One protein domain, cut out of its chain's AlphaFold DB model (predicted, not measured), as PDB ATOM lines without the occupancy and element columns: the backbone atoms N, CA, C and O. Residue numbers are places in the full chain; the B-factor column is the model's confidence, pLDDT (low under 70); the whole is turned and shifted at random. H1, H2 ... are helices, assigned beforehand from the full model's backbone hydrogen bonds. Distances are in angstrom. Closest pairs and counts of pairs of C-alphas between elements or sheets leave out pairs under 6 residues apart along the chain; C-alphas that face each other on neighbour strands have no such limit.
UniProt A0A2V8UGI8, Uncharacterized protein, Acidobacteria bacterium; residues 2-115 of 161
ATOM      1  N   LYS A   2      24.122 -13.006  42.804       33.16
ATOM      2  CA  LYS A   2      24.789 -12.777  41.510       33.16
ATOM      3  C   LYS A   2      24.823 -14.130  40.812       33.16
ATOM      4  O   LYS A   2      25.415 -15.048  41.360       33.16
ATOM      5  N   VAL A   3      24.134 -14.258  39.685       39.72
ATOM      6  CA  VAL A   3      24.157 -15.472  38.861       39.72
ATOM      7  C   VAL A   3      25.091 -15.182  37.698       39.72
ATOM      8  O   VAL A   3      24.887 -14.181  37.003       39.72
ATOM      9  N   ALA A   4      26.138 -15.986  37.505       46.84
ATOM     10  CA  ALA A   4      26.975 -15.829  36.324       46.84
ATOM     11  C   ALA A   4      26.163 -16.195  35.064       46.84
ATOM     12  O   ALA A   4      25.327 -17.097  35.121       46.84
ATOM     13  N   PRO A   5      26.392 -15.552  33.904       46.66
ATOM     14  CA  PRO A   5      25.659 -15.860  32.671       46.66
ATOM     15  C   PRO A   5      25.720 -17.343  32.273       46.66
ATOM     16  O   PRO A   5      24.766 -17.864  31.711       46.66
ATOM     17  N   SER A   6      26.821 -18.026  32.607       51.00
ATOM     18  CA  SER A   6      27.028 -19.464  32.398       51.00
ATOM     19  C   SER A   6      26.279 -20.364  33.388       51.00
ATOM     20  O   SER A   6      26.099 -21.546  33.115       51.00
ATOM     21  N   GLU A   7      25.872 -19.829  34.541       47.81
ATOM     22  CA  GLU A   7      25.149 -20.544  35.604       47.81
ATOM     23  C   GLU A   7      23.631 -20.378  35.483       47.81
ATOM     24  O   GLU A   7      22.861 -21.124  36.086       47.81
ATOM     25  N   ALA A   8      23.179 -19.412  34.686       57.03
ATOM     26  CA  ALA A   8      21.783 -19.272  34.338       57.03
ATOM     27  C   ALA A   8      21.471 -20.184  33.142       57.03
ATOM     28  O   ALA A   8      22.043 -20.019  32.067       57.03
ATOM     29  N   GLY A   9      20.481 -21.075  33.272       56.44
ATOM     30  CA  GLY A   9      19.911 -21.808  32.126       56.44
ATOM     31  C   GLY A   9      19.451 -20.900  30.967       56.44
ATOM     32  O   GLY A   9      19.233 -21.384  29.861       56.44
ATOM     33  N   LEU A  10      19.388 -19.577  31.190       57.69
ATOM     34  CA  LEU A  10      19.215 -18.536  30.174       57.69
ATOM     35  C   LEU A  10      20.192 -18.636  28.994       57.69
ATOM     36  O   LEU A  10      19.793 -18.308  27.885       57.69
ATOM     37  N   ALA A  11      21.450 -19.040  29.205       58.81
ATOM     38  CA  ALA A  11      22.434 -19.098  28.118       58.81
ATOM     39  C   ALA A  11      22.258 -20.315  27.194       58.81
ATOM     40  O   ALA A  11      22.824 -20.335  26.102       58.81
ATOM     41  N   GLN A  12      21.496 -21.327  27.623       70.81
ATOM     42  CA  GLN A  12      21.252 -22.542  26.840       70.81
ATOM     43  C   GLN A  12      20.008 -22.424  25.949       70.81
ATOM     44  O   GLN A  12      19.929 -23.106  24.929       70.81
ATOM     45  N   ASP A  13      19.060 -21.550  26.302       82.56
ATOM     46  CA  ASP A  13      17.890 -21.240  25.483       82.56
ATOM     47  C   ASP A  13      18.199 -20.045  24.554       82.56
ATOM     48  O   ASP A  13      18.417 -18.930  25.041       82.56
ATOM     49  N   PRO A  14      18.194 -20.228  23.219       83.50
ATOM     50  CA  PRO A  14      18.503 -19.161  22.269       83.50
ATOM     51  C   PRO A  14      17.576 -17.942  22.377       83.50
ATOM     52  O   PRO A  14      18.011 -16.815  22.145       83.50
ATOM     53  N   VAL A  15      16.305 -18.152  22.734       83.62
ATOM     54  CA  VAL A  15      15.306 -17.085  22.867       83.62
ATOM     55  C   VAL A  15      15.578 -16.267  24.123       83.62
ATOM     56  O   VAL A  15      15.563 -15.036  24.070       83.62
ATOM     57  N   LEU A  16      15.877 -16.927  25.245       80.75
ATOM     58  CA  LEU A  16      16.227 -16.235  26.490       80.75
ATOM     59  C   LEU A  16      17.568 -15.504  26.375       80.75
ATOM     60  O   LEU A  16      17.683 -14.364  26.838       80.75
ATOM     61  N   ALA A  17      18.554 -16.116  25.716       81.81
ATOM     62  CA  ALA A  17      19.847 -15.497  25.446       81.81
ATOM     63  C   ALA A  17      19.696 -14.237  24.579       81.81
ATOM     64  O   ALA A  17      20.246 -13.185  24.916       81.81
ATOM     65  N   GLU A  18      18.902 -14.305  23.507       83.50
ATOM     66  CA  GLU A  18      18.642 -13.152  22.645       83.50
ATOM     67  C   GLU A  18      17.841 -12.067  23.369       83.50
ATOM     68  O   GLU A  18      18.165 -10.886  23.255       83.50
ATOM     69  N   PHE A  19      16.845 -12.438  24.179       82.81
ATOM     70  CA  PHE A  19      16.106 -11.482  25.001       82.81
ATOM     71  C   PHE A  19      17.033 -10.727  25.967       82.81
ATOM     72  O   PHE A  19      16.963  -9.495  26.054       82.81
ATOM     73  N   ALA A  20      17.922 -11.439  26.664       81.06
ATOM     74  CA  ALA A  20      18.891 -10.839  27.576       81.06
ATOM     75  C   ALA A  20      19.859  -9.912  26.828       81.06
ATOM     76  O   ALA A  20      20.043  -8.761  27.230       81.06
ATOM     77  N   ARG A  21      20.414 -10.372  25.697       81.75
ATOM     78  CA  ARG A  21      21.310  -9.582  24.840       81.75
ATOM     79  C   ARG A  21      20.625  -8.311  24.336       81.75
ATOM     80  O   ARG A  21      21.163  -7.219  24.504       81.75
ATOM     81  N   ALA A  22      19.433  -8.433  23.756       83.19
ATOM     82  CA  ALA A  22      18.672  -7.308  23.227       83.19
ATOM     83  C   ALA A  22      18.316  -6.297  24.323       83.19
ATOM     84  O   ALA A  22      18.402  -5.090  24.099       83.19
ATOM     85  N   THR A  23      17.953  -6.772  25.516       80.88
ATOM     86  CA  THR A  23      17.662  -5.915  26.673       80.88
ATOM     87  C   THR A  23      18.923  -5.170  27.122       80.88
ATOM     88  O   THR A  23      18.915  -3.946  27.178       80.88
ATOM     89  N   LEU A  24      20.042  -5.865  27.338       75.56
ATOM     90  CA  LEU A  24      21.301  -5.244  27.774       75.56
ATOM     91  C   LEU A  24      21.849  -4.220  26.769       75.56
ATOM     92  O   LEU A  24      22.374  -3.189  27.178       75.56
ATOM     93  N   LEU A  25      21.698  -4.469  25.463       79.62
ATOM     94  CA  LEU A  25      22.216  -3.584  24.414       79.62
ATOM     95  C   LEU A  25      21.287  -2.417  24.050       79.62
ATOM     96  O   LEU A  25      21.749  -1.446  23.460       79.62
ATOM     97  N   SER A  26      19.991  -2.484  24.378       78.75
ATOM     98  CA  SER A  26      19.032  -1.412  24.046       78.75
ATOM     99  C   SER A  26      18.904  -0.341  25.139       78.75
ATOM    100  O   SER A  26      18.195   0.647  24.943       78.75
ATOM    101  N   GLY A  27      19.556  -0.529  26.291       66.31
ATOM    102  CA  GLY A  27      19.509   0.366  27.453       66.31
ATOM    103  C   GLY A  27      20.347   1.638  27.292       66.31
ATOM    104  O   GLY A  27      21.214   1.920  28.119       66.31
ATOM    105  N   ASN A  28      20.125   2.411  26.226       62.81
ATOM    106  CA  ASN A  28      20.852   3.663  26.002       62.81
ATOM    107  C   ASN A  28      20.544   4.668  27.127       62.81
ATOM    108  O   ASN A  28      19.419   5.142  27.256       62.81
ATOM    109  N   GLY A  29      21.550   4.990  27.946       59.22
ATOM    110  CA  GLY A  29      21.473   5.991  29.021       59.22
ATOM    111  C   GLY A  29      21.053   5.470  30.402       59.22
ATOM    112  O   GLY A  29      21.403   6.094  31.399       59.22
ATOM    113  N   THR A  30      20.393   4.312  30.504       58.47
ATOM    114  CA  THR A  30      20.000   3.717  31.802       58.47
ATOM    115  C   THR A  30      21.145   2.973  32.491       58.47
ATOM    116  O   THR A  30      21.146   2.829  33.708       58.47
ATOM    117  N   LEU A  31      22.182   2.581  31.741       57.91
ATOM    118  CA  LEU A  31      23.401   1.957  32.278       57.91
ATOM    119  C   LEU A  31      24.206   2.876  33.216       57.91
ATOM    120  O   LEU A  31      25.078   2.395  33.936       57.91
ATOM    121  N   LEU A  32      23.922   4.183  33.220       56.94
ATOM    122  CA  LEU A  32      24.606   5.159  34.073       56.94
ATOM    123  C   LEU A  32      24.132   5.107  35.534       56.94
ATOM    124  O   LEU A  32      24.891   5.465  36.431       56.94
ATOM    125  N   LEU A  33      22.896   4.656  35.785       66.56
ATOM    126  CA  LEU A  33      22.309   4.560  37.123       66.56
ATOM    127  C   LEU A  33      21.672   3.178  37.311       66.56
ATOM    128  O   LEU A  33      20.623   2.887  36.741       66.56
ATOM    129  N   ASN A  34      22.291   2.352  38.159       72.25
ATOM    130  CA  ASN A  34      21.959   0.934  38.354       72.25
ATOM    131  C   ASN A  34      20.443   0.672  38.493       72.25
ATOM    132  O   ASN A  34      19.873  -0.100  37.726       72.25
ATOM    133  N   ASN A  35      19.761   1.389  39.390       86.31
ATOM    134  CA  ASN A  35      18.335   1.157  39.637       86.31
ATOM    135  C   ASN A  35      17.434   1.561  38.459       86.31
ATOM    136  O   ASN A  35      16.436   0.891  38.212       86.31
ATOM    137  N   THR A  36      17.812   2.581  37.678       84.19
ATOM    138  CA  THR A  36      17.057   2.962  36.469       84.19
ATOM    139  C   THR A  36      17.174   1.907  35.370       84.19
ATOM    140  O   THR A  36      16.221   1.670  34.631       84.19
ATOM    141  N   PHE A  37      18.318   1.216  35.285       86.00
ATOM    142  CA  PHE A  37      18.460   0.068  34.396       86.00
ATOM    143  C   PHE A  37      17.572  -1.095  34.840       86.00
ATOM    144  O   PHE A  37      16.874  -1.668  34.006       86.00
ATOM    145  N   VAL A  38      17.562  -1.419  36.139       89.75
ATOM    146  CA  VAL A  38      16.708  -2.481  36.697       89.75
ATOM    147  C   VAL A  38      15.232  -2.199  36.417       89.75
ATOM    148  O   VAL A  38      14.530  -3.079  35.920       89.75
ATOM    149  N   GLU A  39      14.778  -0.969  36.667       92.31
ATOM    150  CA  GLU A  39      13.416  -0.527  36.360       92.31
ATOM    151  C   GLU A  39      13.105  -0.707  34.867       92.31
ATOM    152  O   GLU A  39      12.166  -1.416  34.496       92.31
ATOM    153  N   TRP A  40      13.927  -0.129  33.989       91.31
ATOM    154  CA  TRP A  40      13.719  -0.212  32.547       91.31
ATOM    155  C   TRP A  40      13.692  -1.663  32.047       91.31
ATOM    156  O   TRP A  40      12.819  -2.027  31.253       91.31
ATOM    157  N   ALA A  41      14.609  -2.508  32.525       90.00
ATOM    158  CA  ALA A  41      14.705  -3.910  32.135       90.00
ATOM    159  C   ALA A  41      13.480  -4.710  32.601       90.00
ATOM    160  O   ALA A  41      12.927  -5.490  31.818       90.00
ATOM    161  N   ALA A  42      13.002  -4.469  33.828       93.12
ATOM    162  CA  ALA A  42      11.767  -5.067  34.329       93.12
ATOM    163  C   ALA A  42      10.588  -4.740  33.403       93.12
ATOM    164  O   ALA A  42       9.826  -5.628  33.019       93.12
ATOM    165  N   ILE A  43      10.498  -3.494  32.942       94.12
ATOM    166  CA  ILE A  43       9.430  -3.041  32.046       94.12
ATOM    167  C   ILE A  43       9.561  -3.639  30.651       94.12
ATOM    168  O   ILE A  43       8.548  -4.004  30.053       94.12
ATOM    169  N   GLN A  44      10.777  -3.788  30.119       91.81
ATOM    170  CA  GLN A  44      10.965  -4.514  28.861       91.81
ATOM    171  C   GLN A  44      10.495  -5.964  28.982       91.81
ATOM    172  O   GLN A  44       9.817  -6.451  28.078       91.81
ATOM    173  N   ALA A  45      10.775  -6.627  30.105       92.00
ATOM    174  CA  ALA A  45      10.273  -7.972  30.364       92.00
ATOM    175  C   ALA A  45       8.737  -8.007  30.456       92.00
ATOM    176  O   ALA A  45       8.119  -8.825  29.779       92.00
ATOM    177  N   ILE A  46       8.099  -7.072  31.173       94.69
ATOM    178  CA  ILE A  46       6.627  -6.977  31.233       94.69
ATOM    179  C   ILE A  46       6.029  -6.783  29.832       94.69
ATOM    180  O   ILE A  46       5.033  -7.411  29.482       94.69
ATOM    181  N   ARG A  47       6.626  -5.906  29.014       92.88
ATOM    182  CA  ARG A  47       6.108  -5.553  27.682       92.88
ATOM    183  C   ARG A  47       6.298  -6.653  26.642       92.88
ATOM    184  O   ARG A  47       5.452  -6.787  25.765       92.88
ATOM    185  N   ARG A  48       7.421  -7.371  26.688       89.81
ATOM    186  CA  ARG A  48       7.832  -8.302  25.623       89.81
ATOM    187  C   ARG A  48       7.599  -9.763  25.985       89.81
ATOM    188  O   ARG A  48       7.235 -10.536  25.110       89.81
ATOM    189  N   ALA A  49       7.830 -10.133  27.243       89.56
ATOM    190  CA  ALA A  49       7.855 -11.527  27.679       89.56
ATOM    191  C   ALA A  49       6.617 -11.947  28.479       89.56
ATOM    192  O   ALA A  49       6.384 -13.142  28.615       89.56
ATOM    193  N   ARG A  50       5.825 -10.996  28.997       91.81
ATOM    194  CA  ARG A  50       4.607 -11.293  29.776       91.81
ATOM    195  C   ARG A  50       4.837 -12.340  30.882       91.81
ATOM    196  O   ARG A  50       4.132 -13.348  30.923       91.81
ATOM    197  N   PRO A  51       5.825 -12.152  31.775       91.69
ATOM    198  CA  PRO A  51       6.208 -13.197  32.712       91.69
ATOM    199  C   PRO A  51       5.061 -13.555  33.666       91.69
ATOM    200  O   PRO A  51       4.327 -12.673  34.114       91.69
ATOM    201  N   ALA A  52       4.951 -14.842  34.008       90.38
ATOM    202  CA  ALA A  52       4.069 -15.323  35.075       90.38
ATOM    203  C   ALA A  52       4.636 -15.018  36.473       90.38
ATOM    204  O   ALA A  52       3.886 -14.814  37.421       90.38
ATOM    205  N   VAL A  53       5.968 -14.962  36.592       91.75
ATOM    206  CA  VAL A  53       6.694 -14.603  37.815       91.75
ATOM    207  C   VAL A  53       7.827 -13.654  37.447       91.75
ATOM    208  O   VAL A  53       8.608 -13.941  36.538       91.75
ATOM    209  N   GLN A  54       7.941 -12.537  38.162       93.25
ATOM    210  CA  GLN A  54       9.037 -11.589  37.997       93.25
ATOM    211  C   GLN A  54       9.610 -11.207  39.362       93.25
ATOM    212  O   GLN A  54       8.886 -10.753  40.241       93.25
ATOM    213  N   ALA A  55      10.923 -11.380  39.521       92.81
ATOM    214  CA  ALA A  55      11.671 -10.902  40.676       92.81
ATOM    215  C   ALA A  55      12.530  -9.707  40.252       92.81
ATOM    216  O   ALA A  55      13.276  -9.791  39.275       92.81
ATOM    217  N   ILE A  56      12.416  -8.601  40.983       93.69
ATOM    218  CA  ILE A  56      13.125  -7.350  40.706       93.69
ATOM    219  C   ILE A  56      13.896  -6.981  41.966       93.69
ATOM    220  O   ILE A  56      13.321  -6.922  43.049       93.69
ATOM    221  N   ALA A  57      15.199  -6.754  41.824       91.31
ATOM    222  CA  ALA A  57      16.071  -6.388  42.929       91.31
ATOM    223  C   ALA A  57      16.787  -5.083  42.593       91.31
ATOM    224  O   ALA A  57      17.628  -5.043  41.695       91.31
ATOM    225  N   PHE A  58      16.449  -4.026  43.325       90.44
ATOM    226  CA  PHE A  58      17.143  -2.747  43.253       90.44
ATOM    227  C   PHE A  58      18.341  -2.755  44.206       90.44
ATOM    228  O   PHE A  58      18.291  -3.340  45.289       90.44
ATOM    229  N   GLY A  59      19.434  -2.130  43.784       87.75
ATOM    230  CA  GLY A  59      20.618  -1.934  44.611       87.75
ATOM    231  C   GLY A  59      20.553  -0.635  45.410       87.75
ATOM    232  O   GLY A  59      19.631   0.171  45.276       87.75
ATOM    233  N   ILE A  60      21.586  -0.398  46.213       85.31
ATOM    234  CA  ILE A  60      21.783   0.894  46.874       85.31
ATOM    235  C   ILE A  60      22.525   1.811  45.901       85.31
ATOM    236  O   ILE A  60      23.577   1.441  45.372       85.31
ATOM    237  N   ARG A  61      21.977   3.003  45.651       82.94
ATOM    238  CA  ARG A  61      22.631   3.998  44.795       82.94
ATOM    239  C   ARG A  61      23.793   4.660  45.530       82.94
ATOM    240  O   ARG A  61      23.792   4.778  46.755       82.94
ATOM    241  N   ASN A  62      24.762   5.155  44.771       79.50
ATOM    242  CA  ASN A  62      25.772   6.059  45.307       79.50
ATOM    243  C   ASN A  62      25.207   7.482  45.370       79.50
ATOM    244  O   ASN A  62      24.406   7.872  44.518       79.50
ATOM    245  N   LYS A  63      25.655   8.280  46.343       76.62
ATOM    246  CA  LYS A  63      25.406   9.724  46.349       76.62
ATOM    247  C   LYS A  63      25.911  10.320  45.038       76.62
ATOM    248  O   LYS A  63      27.029  10.031  44.607       76.62
ATOM    249  N   ILE A  64      25.083  11.159  44.421       69.06
ATOM    250  CA  ILE A  64      25.428  11.842  43.175       69.06
ATOM    251  C   ILE A  64      26.653  12.724  43.437       69.06
ATOM    252  O   ILE A  64      26.615  13.618  44.287       69.06
ATOM    253  N   LYS A  65      27.753  12.461  42.720       65.88
ATOM    254  CA  LYS A  65      28.926  13.342  42.737       65.88
ATOM    255  C   LYS A  65      28.553  14.671  42.050       65.88
ATOM    256  O   LYS A  65      27.741  14.654  41.123       65.88
ATOM    257  N   PRO A  66      29.114  15.819  42.473       63.84
ATOM    258  CA  PRO A  66      28.805  17.117  41.873       63.84
ATOM    259  C   PRO A  66      28.918  17.102  40.342       63.84
ATOM    260  O   PRO A  66      29.826  16.488  39.780       63.84
ATOM    261  N   PHE A  67      28.001  17.812  39.674       57.97
ATOM    262  CA  PHE A  67      27.805  17.799  38.215       57.97
ATOM    263  C   PHE A  67      29.074  18.086  37.388       57.97
ATOM    264  O   PHE A  67      29.179  17.629  36.251       57.97
ATOM    265  N   SER A  68      30.066  18.778  37.956       56.94
ATOM    266  CA  SER A  68      31.363  19.045  37.319       56.94
ATOM    267  C   SER A  68      32.158  17.778  36.965       56.94
ATOM    268  O   SER A  68      32.971  17.821  36.047       56.94
ATOM    269  N   GLY A  69      31.907  16.644  37.632       52.81
ATOM    270  CA  GLY A  69      32.564  15.359  37.355       52.81
ATOM    271  C   GLY A  69      31.824  14.426  36.384       52.81
ATOM    272  O   GLY A  69      32.395  13.420  35.981       52.81
ATOM    273  N   LEU A  70      30.575  14.734  36.010       53.06
ATOM    274  CA  LEU A  70      29.759  13.925  35.082       53.06
ATOM    275  C   LEU A  70      30.015  14.263  33.604       53.06
ATOM    276  O   LEU A  70      29.725  13.450  32.732       53.06
ATOM    277  N   LEU A  71      30.547  15.458  33.323       54.69
ATOM    278  CA  LEU A  71      30.812  15.957  31.965       54.69
ATOM    279  C   LEU A  71      32.057  15.339  31.315       54.69
ATOM    280  O   LEU A  71      32.257  15.459  30.108       54.69
ATOM    281  N   LEU A  72      32.892  14.674  32.106       52.00
ATOM    282  CA  LEU A  72      34.014  13.899  31.613       52.00
ATOM    283  C   LEU A  72      33.534  12.450  31.547       52.00
ATOM    284  O   LEU A  72      33.205  11.875  32.580       52.00
ATOM    285  N   TYR A  73      33.505  11.854  30.352       52.31
ATOM    286  CA  TYR A  73      33.341  10.406  30.135       52.31
ATOM    287  C   TYR A  73      34.547   9.619  30.687       52.31
ATOM    288  O   TYR A  73      35.159   8.802  30.005       52.31
ATOM    289  N   ALA A  74      34.947   9.928  31.912       56.56
ATOM    290  CA  ALA A  74      36.071   9.373  32.616       56.56
ATOM    291  C   ALA A  74      35.551   8.590  33.819       56.56
ATOM    292  O   ALA A  74      34.501   8.894  34.386       56.56
ATOM    293  N   ASP A  75      36.300   7.560  34.192       58.12
ATOM    294  CA  ASP A  75      36.008   6.727  35.349       58.12
ATOM    295  C   ASP A  75      35.887   7.604  36.610       58.12
ATOM    296  O   ASP A  75      36.862   8.205  37.074       58.12
ATOM    297  N   GLN A  76      34.666   7.722  37.142       56.25
ATOM    298  CA  GLN A  76      34.363   8.629  38.249       56.25
ATOM    299  C   GLN A  76      35.095   8.269  39.537       56.25
ATOM    300  O   GLN A  76      35.235   9.137  40.403       56.25
ATOM    301  N   ASP A  77      35.535   7.024  39.690       59.09
ATOM    302  CA  ASP A  77      36.315   6.599  40.849       59.09
ATOM    303  C   ASP A  77      37.801   6.946  40.690       59.09
ATOM    304  O   ASP A  77      38.513   7.059  41.684       59.09
ATOM    305  N   ARG A  78      38.257   7.212  39.459       57.78
ATOM    306  CA  ARG A  78      39.605   7.731  39.181       57.78
ATOM    307  C   ARG A  78      39.692   9.254  39.188       57.78
ATOM    308  O   ARG A  78      40.723   9.785  39.582       57.78
ATOM    309  N   VAL A  79      38.659   9.957  38.718       57.25
ATOM    310  CA  VAL A  79      38.717  11.422  38.526       57.25
ATOM    311  C   VAL A  79      38.279  12.207  39.762       57.25
ATOM    312  O   VAL A  79      38.763  13.315  39.980       57.25
ATOM    313  N   ASN A  80      37.397  11.650  40.598       56.78
ATOM    314  CA  ASN A  80      36.971  12.322  41.822       56.78
ATOM    315  C   ASN A  80      37.723  11.780  43.048       56.78
ATOM    316  O   ASN A  80      37.598  10.594  43.343       56.78
ATOM    317  N   PRO A  81      38.405  12.639  43.833       57.88
ATOM    318  CA  PRO A  81      39.083  12.230  45.067       57.88
ATOM    319  C   PRO A  81      38.105  11.869  46.197       57.88
ATOM    320  O   PRO A  81      38.521  11.369  47.238       57.88
ATOM    321  N   ILE A  82      36.808  12.139  46.013       59.25
ATOM    322  CA  ILE A  82      35.757  11.822  46.980       59.25
ATOM    323  C   ILE A  82      35.322  10.364  46.768       59.25
ATOM    324  O   ILE A  82      34.809  10.041  45.687       59.25
ATOM    325  N   PRO A  83      35.469   9.496  47.789       62.03
ATOM    326  CA  PRO A  83      34.984   8.126  47.724       62.03
ATOM    327  C   PRO A  83      33.484   8.088  47.449       62.03
ATOM    328  O   PRO A  83      32.710   8.861  48.022       62.03
ATOM    329  N   SER A  84      33.069   7.164  46.589       70.94
ATOM    330  CA  SER A  84      31.656   6.882  46.349       70.94
ATOM    331  C   SER A  84      31.003   6.438  47.664       70.94
ATOM    332  O   SER A  84      31.383   5.426  48.248       70.94
ATOM    333  N   GLN A  85      30.053   7.231  48.165       79.38
ATOM    334  CA  GLN A  85      29.298   6.919  49.379       79.38
ATOM    335  C   GLN A  85      27.949   6.325  49.004       79.38
ATOM    336  O   GLN A  85      27.231   6.899  48.187       79.38
ATOM    337  N   MET A  86      27.581   5.222  49.648       82.00
ATOM    338  CA  MET A  86      26.252   4.633  49.510       82.00
ATOM    339  C   MET A  86      25.192   5.573  50.103       82.00
ATOM    340  O   MET A  86      25.358   6.107  51.200       82.00
ATOM    341  N   ASP A  87      24.101   5.781  49.371       85.44
ATOM    342  CA  ASP A  87      22.955   6.598  49.769       85.44
ATOM    343  C   ASP A  87      21.763   5.695  50.098       85.44
ATOM    344  O   ASP A  87      20.858   5.507  49.285       85.44
ATOM    345  N   MET A  88      21.787   5.082  51.283       84.19
ATOM    346  CA  MET A  88      20.731   4.157  51.706       84.19
ATOM    347  C   MET A  88      19.371   4.862  51.826       84.19
ATOM    348  O   MET A  88      18.387   4.378  51.276       84.19
ATOM    349  N   LEU A  89      19.321   6.031  52.476       85.94
ATOM    350  CA  LEU A  89      18.075   6.785  52.652       85.94
ATOM    351  C   LEU A  89      17.492   7.242  51.313       85.94
ATOM    352  O   LEU A  89      16.308   7.029  51.068       85.94
ATOM    353  N   GLY A  90      18.314   7.805  50.423       86.69
ATOM    354  CA  GLY A  90      17.847   8.172  49.090       86.69
ATOM    355  C   GLY A  90      17.416   6.965  48.257       86.69
ATOM    356  O   GLY A  90      16.473   7.075  47.483       86.69
ATOM    357  N   SER A  91      18.032   5.797  48.464       86.88
ATOM    358  CA  SER A  91      17.593   4.559  47.809       86.88
ATOM    359  C   SER A  91      16.203   4.113  48.277       86.88
ATOM    360  O   SER A  91      15.425   3.660  47.446       86.88
ATOM    361  N   TYR A  92      15.852   4.269  49.562       87.56
ATOM    362  CA  TYR A  92      14.490   3.968  50.035       87.56
ATOM    363  C   TYR A  92      13.439   4.903  49.441       87.56
ATOM    364  O   TYR A  92      12.358   4.446  49.087       87.56
ATOM    365  N   VAL A  93      13.760   6.193  49.304       87.88
ATOM    366  CA  VAL A  93      12.857   7.159  48.660       87.88
ATOM    367  C   VAL A  93      12.598   6.757  47.207       87.88
ATOM    368  O   VAL A  93      11.455   6.748  46.758       87.88
ATOM    369  N   ASP A  94      13.647   6.367  46.481       88.00
ATOM    370  CA  ASP A  94      13.501   5.921  45.096       88.00
ATOM    371  C   ASP A  94      12.693   4.611  44.991       88.00
ATOM    372  O   ASP A  94      11.924   4.440  44.044       88.00
ATOM    373  N   LEU A  95      12.839   3.686  45.955       89.19
ATOM    374  CA  LEU A  95      12.131   2.397  45.954       89.19
ATOM    375  C   LEU A  95      10.615   2.562  45.883       89.19
ATOM    376  O   LEU A  95       9.973   1.828  45.137       89.19
ATOM    377  N   GLU A  96      10.044   3.519  46.614       87.69
ATOM    378  CA  GLU A  96       8.599   3.768  46.590       87.69
ATOM    379  C   GLU A  96       8.119   4.127  45.175       87.69
ATOM    380  O   GLU A  96       7.162   3.540  44.661       87.69
ATOM    381  N   VAL A  97       8.850   5.022  44.505       91.50
ATOM    382  CA  VAL A  97       8.558   5.443  43.130       91.50
ATOM    383  C   VAL A  97       8.715   4.270  42.160       91.50
ATOM    384  O   VAL A  97       7.840   4.045  41.320       91.50
ATOM    385  N   PHE A  98       9.787   3.483  42.289       93.31
ATOM    386  CA  PHE A  98      10.011   2.314  41.439       93.31
ATOM    387  C   PHE A  98       8.926   1.250  41.623       93.31
ATOM    388  O   PHE A  98       8.426   0.706  40.639       93.31
ATOM    389  N   TYR A  99       8.518   0.976  42.862       93.94
ATOM    390  CA  TYR A  99       7.461   0.016  43.177       93.94
ATOM    391  C   TYR A  99       6.130   0.429  42.580       93.94
ATOM    392  O   TYR A  99       5.495  -0.366  41.880       93.94
ATOM    393  N   GLN A 100       5.748   1.690  42.775       94.69
ATOM    394  CA  GLN A 100       4.532   2.228  42.189       94.69
ATOM    395  C   GLN A 100       4.569   2.147  40.659       94.69
ATOM    396  O   GLN A 100       3.588   1.731  40.037       94.69
ATOM    397  N   TYR A 101       5.692   2.514  40.042       95.69
ATOM    398  CA  TYR A 101       5.805   2.523  38.592       95.69
ATOM    399  C   TYR A 101       5.731   1.116  37.993       95.69
ATOM    400  O   TYR A 101       4.958   0.892  37.060       95.69
ATOM    401  N   VAL A 102       6.474   0.156  38.553       95.88
ATOM    402  CA  VAL A 102       6.457  -1.250  38.119       95.88
ATOM    403  C   VAL A 102       5.053  -1.837  38.244       95.88
ATOM    404  O   VAL A 102       4.550  -2.410  37.275       95.88
ATOM    405  N   TRP A 103       4.397  -1.650  39.392       96.62
ATOM    406  CA  TRP A 103       3.021  -2.101  39.610       96.62
ATOM    407  C   TRP A 103       2.075  -1.572  38.528       96.62
ATOM    408  O   TRP A 103       1.380  -2.343  37.865       96.62
ATOM    409  N   GLN A 104       2.113  -0.265  38.267       96.38
ATOM    410  CA  GLN A 104       1.279   0.351  37.236       96.38
ATOM    411  C   GLN A 104       1.577  -0.175  35.826       96.38
ATOM    412  O   GLN A 104       0.675  -0.195  34.987       96.38
ATOM    413  N   GLN A 105       2.811  -0.602  35.526       97.19
ATOM    414  CA  GLN A 105       3.108  -1.222  34.231       97.19
ATOM    415  C   GLN A 105       2.461  -2.597  34.081       97.19
ATOM    416  O   GLN A 105       1.978  -2.896  32.988       97.19
ATOM    417  N   PHE A 106       2.418  -3.413  35.135       96.94
ATOM    418  CA  PHE A 106       1.672  -4.673  35.103       96.94
ATOM    419  C   PHE A 106       0.171  -4.417  34.933       96.94
ATOM    420  O   PHE A 106      -0.457  -4.985  34.039       96.94
ATOM    421  N   GLU A 107      -0.393  -3.472  35.687       96.44
ATOM    422  CA  GLU A 107      -1.824  -3.138  35.641       96.44
ATOM    423  C   GLU A 107      -2.296  -2.559  34.294       96.44
ATOM    424  O   GLU A 107      -3.496  -2.394  34.061       96.44
ATOM    425  N   LYS A 108      -1.404  -2.285  33.335       96.50
ATOM    426  CA  LYS A 108      -1.807  -1.972  31.953       96.50
ATOM    427  C   LYS A 108      -2.414  -3.168  31.223       96.50
ATOM    428  O   LYS A 108      -3.091  -2.959  30.216       96.50
ATOM    429  N   TYR A 109      -2.212  -4.385  31.720       96.62
ATOM    430  CA  TYR A 109      -2.525  -5.601  30.983       96.62
ATOM    431  C   TYR A 109      -3.578  -6.464  31.689       96.62
ATOM    432  O   TYR A 109      -3.436  -6.744  32.882       96.62
ATOM    433  N   PRO A 110      -4.655  -6.873  30.988       95.50
ATOM    434  CA  PRO A 110      -5.774  -7.596  31.594       95.50
ATOM    435  C   PRO A 110      -5.405  -8.918  32.273       95.50
ATOM    436  O   PRO A 110      -6.096  -9.338  33.196       95.50
ATOM    437  N   GLU A 111      -4.345  -9.584  31.818       94.75
ATOM    438  CA  GLU A 111      -3.869 -10.847  32.375       94.75
ATOM    439  C   GLU A 111      -3.372 -10.725  33.824       94.75
ATOM    440  O   GLU A 111      -3.462 -11.702  34.563       94.75
ATOM    441  N   TYR A 112      -2.924  -9.536  34.244       96.62
ATOM    442  CA  TYR A 112      -2.393  -9.295  35.590       96.62
ATOM    443  C   TYR A 112      -3.416  -8.688  36.554       96.62
ATOM    444  O   TYR A 112      -3.401  -8.978  37.753       96.62
ATOM    445  N   ARG A 113      -4.350  -7.881  36.036       95.12
ATOM    446  CA  ARG A 113      -5.355  -7.169  36.843       95.12
ATOM    447  C   ARG A 113      -6.159  -8.129  37.711       95.12
ATOM    448  O   ARG A 113      -6.883  -8.983  37.202       95.12
ATOM    449  N   GLY A 114      -6.048  -7.968  39.029       94.06
ATOM    450  CA  GLY A 114      -6.756  -8.807  40.000       94.06
ATOM    451  C   GLY A 114      -6.352 -10.286  39.969       94.06
ATOM    452  O   GLY A 114      -7.062 -11.109  40.538       94.06
ATOM    453  N   LYS A 115      -5.231 -10.627  39.320       94.50
ATOM    454  CA  LYS A 115      -4.700 -11.995  39.183       94.50
ATOM    455  C   LYS A 115      -3.216 -12.101  39.536       94.50
ATOM    456  O   LYS A 115      -2.616 -13.151  39.342       94.50
TER     457      LYS A 115
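What this domain is: This is residues 2 to 115 of the 161 residues of an uncharacterized protein of Acidobacteria bacterium (UniProt A0A2V8UGI8). What shape do these atoms make? Two long helices, H2 and H4, lie side by side and run the same way, and H1 crosses near H2 on its side away from H4. From the far end of H2 a long link runs back past these helices to a small head of loops around the short H3, at one end of the longest axis. What is it built of? The printed part has 114 residues with four named helices, H1, H2, H3 and H4 in chain order, and no named strand; the class is all helix, though under half of the residues, 51, are in named elements. How compact is it? It is loose, with a radius of gyration of the C-alphas of 16.8 A, and the C-alphas span 49 by 33 by 23 A.

Where its parts are: Where does the first helix begin? After residues 2 to 13, with no named element, H1 takes residues 14 to 26, 17.8 A from first to last C-alpha, beginning at C-alpha 14, (18.503, -19.161, 22.269). Which helices follow? H2 takes residues 34 to 48 and is 21.1 A long, beginning at C-alpha 34, (21.959, 0.934, 38.354). H3, residues 76 to 79, measures 5.2 A. Where does the last one end? H4, residues 88 to 106, is 26.8 A long, has a kink of 25 degrees near residue 95, and ends at C-alpha 106, (1.672, -4.673, 35.103).

How they stand to each other: How does H1 stand to H2? They are close but not clearly touching: the closest C-alphas, those of Thr 23 and Ala 41, are 6.5 A apart. They run opposite ways at a steep tilt of 48 degrees. How does H2 stand to H4? They touch, with the closest C-alphas, those of Ile 46 and Phe 106, 6.7 A apart, and H4 does so with residues 98 to 106 alone. They run the same way at a shallow tilt of 9 degrees. Which helices are apart? H1 and H4 are apart, and H3 is apart from H1, H2 and H4. What do the backbone N and O atoms show? In H1 and H2 every O i to N i+4 pair is within hydrogen-bond range, in H4 13 of 15 are, and H3 is too short for such a pair; its one O i to N i+3 pair is not within range.

The domain as a whole: How far does it reach? The two C-alphas farthest apart, those of Pro 81 and Pro 110, are 50.9 A apart. How do the links run? The printed part has no cut; the link from H2 to H3 is long, with 27 residues, while those from H1 to H2 and from H3 to H4 are short. Where is the model's confidence low? The mean pLDDT of the printed part is 77.9, and residues 2 to 11, 27 to 33 and 64 to 83 are under 70.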